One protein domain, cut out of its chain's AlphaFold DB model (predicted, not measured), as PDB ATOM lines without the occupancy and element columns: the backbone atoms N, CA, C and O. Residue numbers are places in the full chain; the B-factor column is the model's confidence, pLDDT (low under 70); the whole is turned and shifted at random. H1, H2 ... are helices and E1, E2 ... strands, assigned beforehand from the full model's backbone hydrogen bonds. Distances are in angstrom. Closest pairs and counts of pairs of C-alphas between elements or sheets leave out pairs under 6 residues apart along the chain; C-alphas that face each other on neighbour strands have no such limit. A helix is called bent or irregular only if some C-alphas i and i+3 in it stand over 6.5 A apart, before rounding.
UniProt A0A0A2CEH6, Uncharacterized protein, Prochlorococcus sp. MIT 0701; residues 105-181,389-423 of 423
ATOM      1  N   SER A 105     216.711 169.680 351.884       88.00
ATOM      2  CA  SER A 105     216.025 168.540 352.510       88.00
ATOM      3  C   SER A 105     217.000 167.445 352.967       88.00
ATOM      4  O   SER A 105     216.842 166.893 354.056       88.00
ATOM      5  N   LEU A 106     218.040 167.162 352.171       90.75
ATOM      6  CA  LEU A 106     219.065 166.175 352.503       90.75
ATOM      7  C   LEU A 106     219.890 166.607 353.716       90.75
ATOM      8  O   LEU A 106     220.144 165.787 354.593       90.75
ATOM      9  N   GLN A 107     220.287 167.881 353.797       90.25
ATOM     10  CA  GLN A 107     221.023 168.396 354.951       90.25
ATOM     11  C   GLN A 107     220.165 168.327 356.221       90.25
ATOM     12  O   GLN A 107     220.643 167.847 357.249       90.25
ATOM     13  N   SER A 108     218.896 168.729 356.132       89.94
ATOM     14  CA  SER A 108     217.944 168.665 357.246       89.94
ATOM     15  C   SER A 108     217.711 167.228 357.721       89.94
ATOM     16  O   SER A 108     217.726 166.961 358.923       89.94
ATOM     17  N   TYR A 109     217.568 166.278 356.788       91.81
ATOM     18  CA  TYR A 109     217.498 164.851 357.106       91.81
ATOM     19  C   TYR A 109     218.747 164.378 357.859       91.81
ATOM     20  O   TYR A 109     218.629 163.707 358.884       91.81
ATOM     21  N   CYS A 110     219.939 164.762 357.391       91.25
ATOM     22  CA  CYS A 110     221.192 164.328 358.005       91.25
ATOM     23  C   CYS A 110     221.356 164.839 359.439       91.25
ATOM     24  O   CYS A 110     221.769 164.092 360.325       91.25
ATOM     25  N   SER A 111     220.993 166.099 359.681       89.69
ATOM     26  CA  SER A 111     220.972 166.661 361.032       89.69
ATOM     27  C   SER A 111     219.953 165.933 361.913       89.69
ATOM     28  O   SER A 111     220.255 165.584 363.051       89.69
ATOM     29  N   SER A 112     218.769 165.635 361.371       90.94
ATOM     30  CA  SER A 112     217.703 164.953 362.106       90.94
ATOM     31  C   SER A 112     218.108 163.551 362.570       90.94
ATOM     32  O   SER A 112     217.912 163.218 363.741       90.94
ATOM     33  N   VAL A 113     218.724 162.720 361.719       91.88
ATOM     34  CA  VAL A 113     219.051 161.340 362.132       91.88
ATOM     35  C   VAL A 113     220.070 161.272 363.274       91.88
ATOM     36  O   VAL A 113     219.980 160.356 364.091       91.88
ATOM     37  N   LEU A 114     220.983 162.245 363.385       90.94
ATOM     38  CA  LEU A 114     221.947 162.318 364.491       90.94
ATOM     39  C   LEU A 114     221.272 162.569 365.843       90.94
ATOM     40  O   LEU A 114     221.800 162.138 366.865       90.94
ATOM     41  N   VAL A 115     220.124 163.249 365.858       90.88
ATOM     42  CA  VAL A 115     219.415 163.643 367.087       90.88
ATOM     43  C   VAL A 115     218.379 162.597 367.523       90.88
ATOM     44  O   VAL A 115     218.011 162.543 368.692       90.88
ATOM     45  N   HIS A 116     217.928 161.717 366.623       91.25
ATOM     46  CA  HIS A 116     216.845 160.768 366.924       91.25
ATOM     47  C   HIS A 116     217.311 159.352 367.296       91.25
ATOM     48  O   HIS A 116     216.564 158.585 367.911       91.25
ATOM     49  N   GLY A 117     218.538 158.963 366.954       92.69
ATOM     50  CA  GLY A 117     219.024 157.621 367.252       92.69
ATOM     51  C   GLY A 117     220.504 157.430 366.956       92.69
ATOM     52  O   GLY A 117     221.175 158.391 366.590       92.69
ATOM     53  N   PRO A 118     221.018 156.195 367.118       95.25
ATOM     54  CA  PRO A 118     222.355 155.846 366.664       95.25
ATOM     55  C   PRO A 118     222.484 156.072 365.159       95.25
ATOM     56  O   PRO A 118     221.667 155.591 364.376       95.25
ATOM     57  N   ALA A 119     223.496 156.823 364.763       96.31
ATOM     58  CA  ALA A 119     223.704 157.268 363.401       96.31
ATOM     59  C   ALA A 119     225.163 157.687 363.212       96.31
ATOM     60  O   ALA A 119     225.903 157.882 364.174       96.31
ATOM     61  N   VAL A 120     225.578 157.830 361.963       94.81
ATOM     62  CA  VAL A 120     226.900 158.326 361.594       94.81
ATOM     63  C   VAL A 120     226.766 159.294 360.432       94.81
ATOM     64  O   VAL A 120     226.020 159.030 359.490       94.81
ATOM     65  N   THR A 121     227.497 160.400 360.483       94.56
ATOM     66  CA  THR A 121     227.698 161.312 359.360       94.56
ATOM     67  C   THR A 121     229.178 161.441 359.068       94.56
ATOM     68  O   THR A 121     230.006 161.398 359.978       94.56
ATOM     69  N   TRP A 122     229.524 161.591 357.794       92.81
ATOM     70  CA  TRP A 122     230.913 161.748 357.389       92.81
ATOM     71  C   TRP A 122     231.081 162.676 356.190       92.81
ATOM     72  O   TRP A 122     230.203 162.825 355.333       92.81
ATOM     73  N   SER A 123     232.260 163.286 356.145       91.12
ATOM     74  CA  SER A 123     232.829 164.003 355.012       91.12
ATOM     75  C   SER A 123     233.859 163.117 354.285       91.12
ATOM     76  O   SER A 123     234.199 162.037 354.782       91.12
ATOM     77  N   PRO A 124     234.407 163.562 353.136       88.31
ATOM     78  CA  PRO A 124     235.419 162.803 352.406       88.31
ATOM     79  C   PRO A 124     236.643 162.455 353.260       88.31
ATOM     80  O   PRO A 124     237.135 161.333 353.177       88.31
ATOM     81  N   ASP A 125     237.097 163.388 354.099       85.81
ATOM     82  CA  ASP A 125     238.262 163.182 354.967       85.81
ATOM     83  C   ASP A 125     237.949 162.159 356.066       85.81
ATOM     84  O   ASP A 125     238.761 161.281 356.360       85.81
ATOM     85  N   GLY A 126     236.728 162.207 356.614       86.38
ATOM     86  CA  GLY A 126     236.247 161.222 357.581       86.38
ATOM     87  C   GLY A 126     236.197 159.824 356.970       86.38
ATOM     88  O   GLY A 126     236.738 158.879 357.539       86.38
ATOM     89  N   LEU A 127     235.640 159.694 355.765       86.75
ATOM     90  CA  LEU A 127     235.618 158.423 355.042       86.75
ATOM     91  C   LEU A 127     237.027 157.902 354.748       86.75
ATOM     92  O   LEU A 127     237.289 156.715 354.937       86.75
ATOM     93  N   ALA A 128     237.932 158.769 354.289       83.69
ATOM     94  CA  ALA A 128     239.308 158.396 353.977       83.69
ATOM     95  C   ALA A 128     240.051 157.868 355.215       83.69
ATOM     96  O   ALA A 128     240.754 156.863 355.111       83.69
ATOM     97  N   SER A 129     239.825 158.478 356.385       79.62
ATOM     98  CA  SER A 129     240.441 158.045 357.647       79.62
ATOM     99  C   SER A 129     240.054 156.620 358.066       79.62
ATOM    100  O   SER A 129     240.863 155.922 358.671       79.62
ATOM    101  N   VAL A 130     238.850 156.157 357.699       76.62
ATOM    102  CA  VAL A 130     238.337 154.827 358.079       76.62
ATOM    103  C   VAL A 130     238.538 153.784 356.973       76.62
ATOM    104  O   VAL A 130     238.762 152.610 357.252       76.62
ATOM    105  N   SER A 131     238.459 154.189 355.704       75.06
ATOM    106  CA  SER A 131     238.476 153.257 354.564       75.06
ATOM    107  C   SER A 131     239.874 152.911 354.045       75.06
ATOM    108  O   SER A 131     240.028 151.913 353.334       75.06
ATOM    109  N   GLY A 132     240.903 153.691 354.396       73.38
ATOM    110  CA  GLY A 132     242.288 153.431 354.000       73.38
ATOM    111  C   GLY A 132     242.437 153.229 352.486       73.38
ATOM    112  O   GLY A 132     241.971 154.040 351.686       73.38
ATOM    113  N   ALA A 133     243.044 152.111 352.078       71.75
ATOM    114  CA  ALA A 133     243.257 151.776 350.666       71.75
ATOM    115  C   ALA A 133     241.958 151.604 349.848       71.75
ATOM    116  O   ALA A 133     242.000 151.701 348.623       71.75
ATOM    117  N   MET A 134     240.806 151.395 350.497       72.12
ATOM    118  CA  MET A 134     239.507 151.234 349.829       72.12
ATOM    119  C   MET A 134     238.810 152.568 349.532       72.12
ATOM    120  O   MET A 134     237.817 152.585 348.803       72.12
ATOM    121  N   ALA A 135     239.326 153.696 350.038       75.38
ATOM    122  CA  ALA A 135     238.746 155.023 349.821       75.38
ATOM    123  C   ALA A 135     238.433 155.350 348.341       75.38
ATOM    124  O   ALA A 135     237.388 155.957 348.075       75.38
ATOM    125  N   PRO A 136     239.255 154.949 347.343       73.56
ATOM    126  CA  PRO A 136     238.951 155.192 345.931       73.56
ATOM    127  C   PRO A 136     237.713 154.450 345.403       73.56
ATOM    128  O   PRO A 136     237.105 154.919 344.446       73.56
ATOM    129  N   LEU A 137     237.318 153.330 346.015       73.88
ATOM    130  CA  LEU A 137     236.125 152.569 345.620       73.88
ATOM    131  C   LEU A 137     234.841 153.142 346.236       73.88
ATOM    132  O   LEU A 137     233.746 152.903 345.738       73.88
ATOM    133  N   LEU A 138     234.971 153.943 347.296       83.50
ATOM    134  CA  LEU A 138     233.852 154.552 348.019       83.50
ATOM    135  C   LEU A 138     233.570 155.993 347.566       83.50
ATOM    136  O   LEU A 138     232.896 156.755 348.260       83.50
ATOM    137  N   GLN A 139     234.068 156.391 346.391       81.88
ATOM    138  CA  GLN A 139     233.960 157.769 345.898       81.88
ATOM    139  C   GLN A 139     232.515 158.198 345.605       81.88
ATOM    140  O   GLN A 139     232.190 159.380 345.708       81.88
ATOM    141  N   SER A 140     231.620 157.261 345.295       85.88
ATOM    142  CA  SER A 140     230.182 157.541 345.189       85.88
ATOM    143  C   SER A 140     229.557 157.951 346.532       85.88
ATOM    144  O   SER A 140     228.542 158.639 346.554       85.88
ATOM    145  N   SER A 141     230.192 157.588 347.650       90.81
ATOM    146  CA  SER A 141     229.697 157.786 349.016       90.81
ATOM    147  C   SER A 141     230.606 158.692 349.852       90.81
ATOM    148  O   SER A 141     230.706 158.523 351.063       90.81
ATOM    149  N   ARG A 142     231.285 159.657 349.217       90.25
ATOM    150  CA  ARG A 142     232.220 160.601 349.867       90.25
ATOM    151  C   ARG A 142     231.615 161.366 351.037       90.25
ATOM    152  O   ARG A 142     232.290 161.583 352.035       90.25
ATOM    153  N   TYR A 143     230.376 161.800 350.880       93.50
ATOM    154  CA  TYR A 143     229.553 162.355 351.939       93.50
ATOM    155  C   TYR A 143     228.503 161.318 352.285       93.50
ATOM    156  O   TYR A 143     227.936 160.690 351.388       93.50
ATOM    157  N   GLY A 144     228.217 161.161 353.568       94.50
ATOM    158  CA  GLY A 144     227.233 160.185 353.989       94.50
ATOM    159  C   GLY A 144     226.619 160.482 355.327       94.50
ATOM    160  O   GLY A 144     227.169 161.210 356.154       94.50
ATOM    161  N   CYS A 145     225.436 159.921 355.494       94.88
ATOM    162  CA  CYS A 145     224.659 160.010 356.699       94.88
ATOM    163  C   CYS A 145     223.767 158.779 356.804       94.88
ATOM    164  O   CYS A 145     222.842 158.613 356.008       94.88
ATOM    165  N   LEU A 146     224.034 157.926 357.787       95.44
ATOM    166  CA  LEU A 146     223.323 156.672 357.983       95.44
ATOM    167  C   LEU A 146     222.765 156.597 359.395       95.44
ATOM    168  O   LEU A 146     223.493 156.773 360.366       95.44
ATOM    169  N   SER A 147     221.488 156.258 359.501       95.06
ATOM    170  CA  SER A 147     220.905 155.733 360.732       95.06
ATOM    171  C   SER A 147     221.324 154.276 360.917       95.06
ATOM    172  O   SER A 147     221.381 153.512 359.952       95.06
ATOM    173  N   LEU A 148     221.625 153.899 362.155       94.31
ATOM    174  CA  LEU A 148     222.108 152.579 362.538       94.31
ATOM    175  C   LEU A 148     221.106 151.928 363.489       94.31
ATOM    176  O   LEU A 148     220.659 152.528 364.470       94.31
ATOM    177  N   ARG A 149     220.781 150.663 363.234       91.94
ATOM    178  CA  ARG A 149     219.917 149.873 364.106       91.94
ATOM    179  C   ARG A 149     220.514 148.497 364.316       91.94
ATOM    180  O   ARG A 149     220.791 147.782 363.361       91.94
ATOM    181  N   PHE A 150     220.673 148.121 365.575       89.38
ATOM    182  CA  PHE A 150     221.103 146.783 365.942       89.38
ATOM    183  C   PHE A 150     219.890 145.961 366.386       89.38
ATOM    184  O   PHE A 150     219.198 146.332 367.335       89.38
ATOM    185  N   GLU A 151     219.611 144.866 365.683       86.12
ATOM    186  CA  GLU A 151     218.516 143.940 365.970       86.12
ATOM    187  C   GLU A 151     219.068 142.517 366.056       86.12
ATOM    188  O   GLU A 151     219.504 141.953 365.054       86.12
ATOM    189  N   ARG A 152     219.012 141.906 367.246       85.00
ATOM    190  CA  ARG A 152     219.551 140.557 367.507       85.00
ATOM    191  C   ARG A 152     221.044 140.466 367.156       85.00
ATOM    192  O   ARG A 152     221.861 140.966 367.914       85.00
ATOM    193  N   ASN A 153     221.389 139.840 366.033       86.44
ATOM    194  CA  ASN A 153     222.746 139.697 365.500       86.44
ATOM    195  C   ASN A 153     222.943 140.453 364.175       86.44
ATOM    196  O   ASN A 153     223.873 140.163 363.427       86.44
ATOM    197  N   GLN A 154     222.048 141.387 363.850       89.25
ATOM    198  CA  GLN A 154     222.082 142.144 362.606       89.25
ATOM    199  C   GLN A 154     222.287 143.625 362.901       89.25
ATOM    200  O   GLN A 154     221.475 144.256 363.581       89.25
ATOM    201  N   LEU A 155     223.353 144.194 362.345       91.56
ATOM    202  CA  LEU A 155     223.509 145.638 362.246       91.56
ATOM    203  C   LEU A 155     222.912 146.078 360.913       91.56
ATOM    204  O   LEU A 155     223.438 145.731 359.862       91.56
ATOM    205  N   LYS A 156     221.816 146.828 360.952       93.81
ATOM    206  CA  LYS A 156     221.156 147.411 359.781       93.81
ATOM    207  C   LYS A 156     221.478 148.893 359.697       93.81
ATOM    208  O   LYS A 156     221.562 149.570 360.726       93.81
ATOM    209  N   TRP A 157     221.604 149.403 358.482       94.38
ATOM    210  CA  TRP A 157     221.759 150.829 358.239       94.38
ATOM    211  C   TRP A 157     220.943 151.290 357.052       94.38
ATOM    212  O   TRP A 157     220.664 150.536 356.117       94.38
ATOM    213  N   GLN A 158     220.579 152.564 357.100       95.44
ATOM    214  CA  GLN A 158     219.959 153.247 355.982       95.44
ATOM    215  C   GLN A 158     220.172 154.756 356.071       95.44
ATOM    216  O   GLN A 158     220.248 155.307 357.174       95.44
ATOM    217  N   GLY A 159     220.215 155.423 354.926       95.12
ATOM    218  CA  GLY A 159     220.274 156.874 354.847       95.12
ATOM    219  C   GLY A 159     220.755 157.356 353.489       95.12
ATOM    220  O   GLY A 159     220.517 156.707 352.473       95.12
ATOM    221  N   VAL A 160     221.423 158.504 353.461       95.25
ATOM    222  CA  VAL A 160     221.809 159.183 352.220       95.25
ATOM    223  C   VAL A 160     223.318 159.242 352.071       95.25
ATOM    224  O   VAL A 160     224.049 159.479 353.033       95.25
ATOM    225  N   VAL A 161     223.788 159.039 350.847       95.19
ATOM    226  CA  VAL A 161     225.198 159.162 350.471       95.19
ATOM    227  C   VAL A 161     225.334 159.971 349.191       95.19
ATOM    228  O   VAL A 161     224.384 160.088 348.416       95.19
ATOM    229  N   GLY A 162     226.507 160.539 348.944       92.38
ATOM    230  CA  GLY A 162     226.763 161.228 347.691       92.38
ATOM    231  C   GLY A 162     228.202 161.658 347.475       92.38
ATOM    232  O   GLY A 162     229.038 161.659 348.377       92.38
ATOM    233  N   TYR A 163     228.477 162.087 346.246       89.00
ATOM    234  CA  TYR A 163     229.774 162.640 345.858       89.00
ATOM    235  C   TYR A 163     229.939 164.108 346.290       89.00
ATOM    236  O   TYR A 163     231.060 164.591 346.448       89.00
ATOM    237  N   ARG A 164     228.826 164.834 346.465       89.25
ATOM    238  CA  ARG A 164     228.799 166.267 346.806       89.25
ATOM    239  C   ARG A 164     228.202 166.508 348.200       89.25
ATOM    240  O   ARG A 164     227.340 165.728 348.610       89.25
ATOM    241  N   PRO A 165     228.575 167.607 348.886       90.25
ATOM    242  CA  PRO A 165     227.940 168.011 350.140       90.25
ATOM    243  C   PRO A 165     226.414 168.078 350.029       90.25
ATOM    244  O   PRO A 165     225.886 168.566 349.028       90.25
ATOM    245  N   PHE A 166     225.705 167.637 351.071       89.81
ATOM    246  CA  PHE A 166     224.239 167.600 351.076       89.81
ATOM    247  C   PHE A 166     223.606 168.987 351.011       89.81
ATOM    248  O   PHE A 166     222.586 169.141 350.346       89.81
ATOM    249  N   GLY A 167     224.235 170.014 351.589       86.31
ATOM    250  CA  GLY A 167     223.777 171.404 351.477       86.31
ATOM    251  C   GLY A 167     223.691 171.943 350.040       86.31
ATOM    252  O   GLY A 167     223.000 172.925 349.810       86.31
ATOM    253  N   LEU A 168     224.335 171.291 349.061       88.50
ATOM    254  CA  LEU A 168     224.252 171.651 347.637       88.50
ATOM    255  C   LEU A 168     223.150 170.894 346.877       88.50
ATOM    256  O   LEU A 168     223.035 171.037 345.657       88.50
ATOM    257  N   ALA A 169     222.383 170.042 347.558       87.12
ATOM    258  CA  ALA A 169     221.303 169.295 346.933       87.12
ATOM    259  C   ALA A 169     220.156 170.237 346.517       87.12
ATOM    260  O   ALA A 169     219.719 171.056 347.327       87.12
ATOM    261  N   PRO A 170     219.640 170.125 345.277       85.44
ATOM    262  CA  PRO A 170     218.459 170.865 344.847       85.44
ATOM    263  C   PRO A 170     217.248 170.594 345.747       85.44
ATOM    264  O   PRO A 170     217.033 169.459 346.168       85.44
ATOM    265  N   VAL A 171     216.402 171.610 345.939       80.25
ATOM    266  CA  VAL A 171     215.204 171.566 346.807       80.25
ATOM    267  C   VAL A 171     214.243 170.415 346.460       80.25
ATOM    268  O   VAL A 171     213.551 169.906 347.333       80.25
ATOM    269  N   GLY A 172     214.210 169.973 345.199       80.56
ATOM    270  CA  GLY A 172     213.313 168.907 344.739       80.56
ATOM    271  C   GLY A 172     213.762 167.474 345.045       80.56
ATOM    272  O   GLY A 172     213.003 166.558 344.747       80.56
ATOM    273  N   ILE A 173     214.967 167.250 345.579       86.75
ATOM    274  CA  ILE A 173     215.426 165.904 345.962       86.75
ATOM    275  C   ILE A 173     214.952 165.613 347.383       86.75
ATOM    276  O   ILE A 173     215.147 166.436 348.264       86.75
ATOM    277  N   ASP A 174     214.366 164.448 347.629       85.62
ATOM    278  CA  ASP A 174     213.935 164.026 348.968       85.62
ATOM    279  C   ASP A 174     214.855 162.920 349.514       85.62
ATOM    280  O   ASP A 174     215.356 162.085 348.759       85.62
ATOM    281  N   ALA A 175     215.061 162.896 350.833       85.00
ATOM    282  CA  ALA A 175     215.845 161.896 351.558       85.00
ATOM    283  C   ALA A 175     215.063 160.582 351.741       85.00
ATOM    284  O   ALA A 175     215.007 160.008 352.827       85.00
ATOM    285  N   SER A 176     214.455 160.112 350.655       85.00
ATOM    286  CA  SER A 176     213.674 158.884 350.592       85.00
ATOM    287  C   SER A 176     214.023 158.134 349.310       85.00
ATOM    288  O   SER A 176     214.123 158.759 348.245       85.00
ATOM    289  N   PRO A 177     214.157 156.797 349.351       81.75
ATOM    290  CA  PRO A 177     214.344 156.023 348.135       81.75
ATOM    291  C   PRO A 177     213.089 156.103 347.260       81.75
ATOM    292  O   PRO A 177     211.958 156.246 347.750       81.75
ATOM    293  N   ILE A 178     213.266 155.961 345.947       77.38
ATOM    294  CA  ILE A 178     212.139 155.700 345.048       77.38
ATOM    295  C   ILE A 178     211.565 154.323 345.413       77.38
ATOM    296  O   ILE A 178     212.101 153.285 345.036       77.38
ATOM    297  N   GLN A 179     210.482 154.320 346.194       64.69
ATOM    298  CA  GLN A 179     209.781 153.099 346.576       64.69
ATOM    299  C   GLN A 179     209.113 152.493 345.344       64.69
ATOM    300  O   GLN A 179     208.254 153.125 344.732       64.69
ATOM    301  N   HIS A 180     209.462 151.250 345.033       52.34
ATOM    302  CA  HIS A 180     208.643 150.375 344.205       52.34
ATOM    303  C   HIS A 180     208.028 149.312 345.108       52.34
ATOM    304  O   HIS A 180     208.641 148.914 346.103       52.34
ATOM    305  N   ARG A 181     206.811 148.850 344.780       36.88
ATOM    306  CA  ARG A 181     206.286 147.622 345.387       36.88
ATOM    307  C   ARG A 181     207.358 146.553 345.193       36.88
ATOM    308  O   ARG A 181     207.728 146.320 344.042       36.88
ATOM    309  N   ARG A 389     229.452 137.026 358.444       85.81
ATOM    310  CA  ARG A 389     229.307 136.070 357.325       85.81
ATOM    311  C   ARG A 389     228.643 136.689 356.107       85.81
ATOM    312  O   ARG A 389     228.712 136.139 355.018       85.81
ATOM    313  N   MET A 390     227.922 137.791 356.305       89.06
ATOM    314  CA  MET A 390     227.173 138.428 355.235       89.06
ATOM    315  C   MET A 390     227.091 139.932 355.445       89.06
ATOM    316  O   MET A 390     226.570 140.412 356.453       89.06
ATOM    317  N   LEU A 391     227.545 140.656 354.435       91.38
ATOM    318  CA  LEU A 391     227.301 142.065 354.196       91.38
ATOM    319  C   LEU A 391     226.404 142.166 352.967       91.38
ATOM    320  O   LEU A 391     226.801 141.705 351.906       91.38
ATOM    321  N   ASN A 392     225.240 142.800 353.089       92.25
ATOM    322  CA  ASN A 392     224.440 143.218 351.940       92.25
ATOM    323  C   ASN A 392     224.327 144.737 351.934       92.25
ATOM    324  O   ASN A 392     224.049 145.346 352.967       92.25
ATOM    325  N   MET A 393     224.494 145.341 350.766       91.88
ATOM    326  CA  MET A 393     224.365 146.776 350.571       91.88
ATOM    327  C   MET A 393     223.651 147.055 349.252       91.88
ATOM    328  O   MET A 393     223.930 146.427 348.233       91.88
ATOM    329  N   ASN A 394     222.746 148.026 349.271       92.12
ATOM    330  CA  ASN A 394     222.074 148.540 348.093       92.12
ATOM    331  C   ASN A 394     222.189 150.065 348.066       92.12
ATOM    332  O   ASN A 394     221.989 150.727 349.087       92.12
ATOM    333  N   LEU A 395     222.487 150.617 346.895       91.94
ATOM    334  CA  LEU A 395     222.322 152.031 346.604       91.94
ATOM    335  C   LEU A 395     221.211 152.180 345.576       91.94
ATOM    336  O   LEU A 395     221.215 151.499 344.551       91.94
ATOM    337  N   SER A 396     220.306 153.121 345.813       91.69
ATOM    338  CA  SER A 396     219.183 153.416 344.931       91.69
ATOM    339  C   SER A 396     218.993 154.916 344.721       91.69
ATOM    340  O   SER A 396     219.494 155.761 345.467       91.69
ATOM    341  N   TYR A 397     218.291 155.272 343.652       90.69
ATOM    342  CA  TYR A 397     217.928 156.650 343.365       90.69
ATOM    343  C   TYR A 397     217.027 157.224 344.464       90.69
ATOM    344  O   TYR A 397     216.088 156.581 344.943       90.69
ATOM    345  N   LEU A 398     217.295 158.480 344.816       90.38
ATOM    346  CA  LEU A 398     216.432 159.278 345.680       90.38
ATOM    347  C   LEU A 398     215.205 159.772 344.908       90.38
ATOM    348  O   LEU A 398     215.262 160.005 343.694       90.38
ATOM    349  N   ARG A 399     214.094 159.988 345.610       86.06
ATOM    350  CA  ARG A 399     212.921 160.658 345.034       86.06
ATOM    351  C   ARG A 399     213.280 162.068 344.561       86.06
ATOM    352  O   ARG A 399     214.122 162.745 345.145       86.06
ATOM    353  N   GLY A 400     212.651 162.488 343.464       81.06
ATOM    354  CA  GLY A 400     212.907 163.791 342.840       81.06
ATOM    355  C   GLY A 400     214.196 163.872 342.016       81.06
ATOM    356  O   GLY A 400     214.483 164.908 341.414       81.06
ATOM    357  N   THR A 401     214.967 162.783 341.919       77.44
ATOM    358  CA  THR A 401     216.126 162.732 341.024       77.44
ATOM    359  C   THR A 401     215.696 162.540 339.570       77.44
ATOM    360  O   THR A 401     214.880 161.682 339.236       77.44
ATOM    361  N   LYS A 402     216.290 163.317 338.659       67.75
ATOM    362  CA  LYS A 402     216.279 162.969 337.233       67.75
ATOM    363  C   LYS A 402     217.298 161.842 337.047       67.75
ATOM    364  O   LYS A 402     218.492 162.086 337.211       67.75
ATOM    365  N   LEU A 403     216.829 160.643 336.684       61.94
ATOM    366  CA  LEU A 403     217.567 159.362 336.632       61.94
ATOM    367  C   LEU A 403     218.968 159.391 335.974       61.94
ATOM    368  O   LEU A 403     219.761 158.482 336.184       61.94
ATOM    369  N   LYS A 404     219.311 160.427 335.195       56.94
ATOM    370  CA  LYS A 404     220.576 160.525 334.447       56.94
ATOM    371  C   LYS A 404     221.633 161.475 335.037       56.94
ATOM    372  O   LYS A 404     222.714 161.554 334.467       56.94
ATOM    373  N   LYS A 405     221.352 162.232 336.113       63.97
ATOM    374  CA  LYS A 405     222.291 163.241 336.670       63.97
ATOM    375  C   LYS A 405     222.120 163.477 338.180       63.97
ATOM    376  O   LYS A 405     221.929 164.616 338.601       63.97
ATOM    377  N   THR A 406     222.150 162.428 339.002       77.62
ATOM    378  CA  THR A 406     222.199 162.610 340.466       77.62
ATOM    379  C   THR A 406     223.616 162.431 341.002       77.62
ATOM    380  O   THR A 406     224.390 161.632 340.482       77.62
ATOM    381  N   HIS A 407     223.944 163.189 342.046       88.62
ATOM    382  CA  HIS A 407     225.172 163.039 342.829       88.62
ATOM    383  C   HIS A 407     224.912 162.435 344.214       88.62
ATOM    384  O   HIS A 407     225.842 162.360 345.017       88.62
ATOM    385  N   TRP A 408     223.659 162.061 344.490       92.19
ATOM    386  CA  TRP A 408     223.189 161.555 345.772       92.19
ATOM    387  C   TRP A 408     222.276 160.348 345.577       92.19
ATOM    388  O   TRP A 408     221.492 160.296 344.620       92.19
ATOM    389  N   TRP A 409     222.362 159.414 346.516       93.31
ATOM    390  CA  TRP A 409     221.662 158.138 346.510       93.31
ATOM    391  C   TRP A 409     221.172 157.794 347.911       93.31
ATOM    392  O   TRP A 409     221.730 158.243 348.914       93.31
ATOM    393  N   TRP A 410     220.134 156.970 347.968       94.31
ATOM    394  CA  TRP A 410     219.766 156.270 349.184       94.31
ATOM    395  C   TRP A 410     220.656 155.042 349.327       94.31
ATOM    396  O   TRP A 410     220.787 154.273 348.379       94.31
ATOM    397  N   MET A 411     221.251 154.847 350.494       94.62
ATOM    398  CA  MET A 411     222.000 153.647 350.838       94.62
ATOM    399  C   MET A 411     221.229 152.885 351.905       94.62
ATOM    400  O   MET A 411     220.813 153.464 352.906       94.62
ATOM    401  N   SER A 412     221.086 151.579 351.727       94.25
ATOM    402  CA  SER A 412     220.638 150.672 352.775       94.25
ATOM    403  C   SER A 412     221.505 149.427 352.804       94.25
ATOM    404  O   SER A 412     222.128 149.050 351.813       94.25
ATOM    405  N   GLY A 413     221.565 148.780 353.957       92.94
ATOM    406  CA  GLY A 413     222.313 147.549 354.077       92.94
ATOM    407  C   GLY A 413     222.176 146.896 355.433       92.94
ATOM    408  O   GLY A 413     221.508 147.394 356.345       92.94
ATOM    409  N   GLN A 414     222.800 145.735 355.527       93.38
ATOM    410  CA  GLN A 414     222.856 144.958 356.744       93.38
ATOM    411  C   GLN A 414     224.141 144.145 356.813       93.38
ATOM    412  O   GLN A 414     224.662 143.677 355.799       93.38
ATOM    413  N   LEU A 415     224.600 143.946 358.038       91.75
ATOM    414  CA  LEU A 415     225.719 143.102 358.400       91.75
ATOM    415  C   LEU A 415     225.201 142.044 359.373       91.75
ATOM    416  O   LEU A 415     224.672 142.384 360.436       91.75
ATOM    417  N   ILE A 416     225.319 140.773 358.995       90.00
ATOM    418  CA  ILE A 416     224.913 139.634 359.820       90.00
ATOM    419  C   ILE A 416     226.146 139.127 360.560       90.00
ATOM    420  O   ILE A 416     227.057 138.555 359.958       90.00
ATOM    421  N   LEU A 417     226.160 139.349 361.871       83.56
ATOM    422  CA  LEU A 417     227.228 138.899 362.754       83.56
ATOM    423  C   LEU A 417     227.045 137.415 363.075       83.56
ATOM    424  O   LEU A 417     225.912 136.947 363.264       83.56
ATOM    425  N   GLU A 418     228.155 136.685 363.178       73.88
ATOM    426  CA  GLU A 418     228.126 135.374 363.820       73.88
ATOM    427  C   GLU A 418     227.620 135.531 365.252       73.88
ATOM    428  O   GLU A 418     227.977 136.474 365.963       73.88
ATOM    429  N   GLN A 419     226.730 134.628 365.670       61.69
ATOM    430  CA  GLN A 419     226.425 134.527 367.088       61.69
ATOM    431  C   GLN A 419     227.735 134.169 367.778       61.69
ATOM    432  O   GLN A 419     228.374 133.195 367.384       61.69
ATOM    433  N   ALA A 420     228.142 134.973 368.764       48.16
ATOM    434  CA  ALA A 420     229.259 134.608 369.615       48.16
ATOM    435  C   ALA A 420     228.976 133.194 370.124       48.16
ATOM    436  O   ALA A 420     227.961 132.978 370.789       48.16
ATOM    437  N   SER A 421     229.818 132.238 369.738       32.25
ATOM    438  CA  SER A 421     229.823 130.917 370.345       32.25
ATOM    439  C   SER A 421     229.978 131.176 371.837       32.25
ATOM    440  O   SER A 421     230.998 131.717 372.265       32.25
ATOM    441  N   THR A 422     228.922 130.940 372.610       26.94
ATOM    442  CA  THR A 422     229.030 130.971 374.065       26.94
ATOM    443  C   THR A 422     230.125 129.975 374.443       26.94
ATOM    444  O   THR A 422     230.040 128.839 373.965       26.94
ATOM    445  N   PRO A 423     231.161 130.401 375.187       33.22
ATOM    446  CA  PRO A 423     232.201 129.497 375.657       33.22
ATOM    447  C   PRO A 423     231.635 128.399 376.557       33.22
ATOM    448  O   PRO A 423     230.605 128.654 377.228       33.22
TER     449      PRO A 423
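What this domain is: This is residues 105 to 181 and 389 to 423 of the 423 residues of an uncharacterized protein of Prochlorococcus sp. MIT 0701 (UniProt A0A0A2CEH6). A twisted sheet of five strands, E1 - E2 - E3 - E5 - E4, all antiparallel, has H1 packed on one face and the irregular H2 over the other: three layers, with helices on both faces of a sheet. Residues 129 to 134 of H2 stick out. The printed part has 112 residues with two named helices and five named strands, in the order H1 E1 H2 E2 E3 E4 E5; the class is mixed. It is compact, with a radius of gyration of the C-alphas of 15.0 A and spans of 54 by 36 by 28 A.

How they stand to each other: Start at H1, residues 105 to 116, which touches E2, residues 143 to 151; the closest C-alphas, of Cys 110 and Cys 145, are 5.7 A apart. H1 has a height over the sheet of 8.9 A. Edge strand E1, residues 119 to 122, is antiparallel to E2, with N 120 and O 146 2.8 A apart. H2, residues 124 to 141, is on the opposite face; C-alphas 130 and 133 are 9.4 A apart. E3, residues 154 to 162, makes a hairpin with E2, N 147 lying 2.8 A from O 158. E5, residues 408 to 417, is antiparallel to E3 (N 157 and O 413, 2.9 A) and forms a hairpin with edge strand E4, residues 389 to 397 (N 394 and O 412, 2.8 A). O i to N i+4 pairs are within hydrogen-bond range in 6 of 8 cases in H1 and 6 of 14 in H2, where 9 of 15 O i to N i+3 pairs are.

Where its parts are: Find C-alpha 105 at (216.025, 168.540, 352.510); H1 runs 16.4 A from there. E2 spans 25.6 A, E3 24.7 A and E4 27.3 A. E5 runs 28.6 A to C-alpha 417 at (227.228, 138.899, 362.754).

The domain as a whole: Residues 182 to 388 are not printed, and C-alphas 181 and 389 are 28.4 A apart. Of the links printed whole, none is long. Residues 179 to 181, 402 to 405 and 419 to 423 have pLDDT under 70.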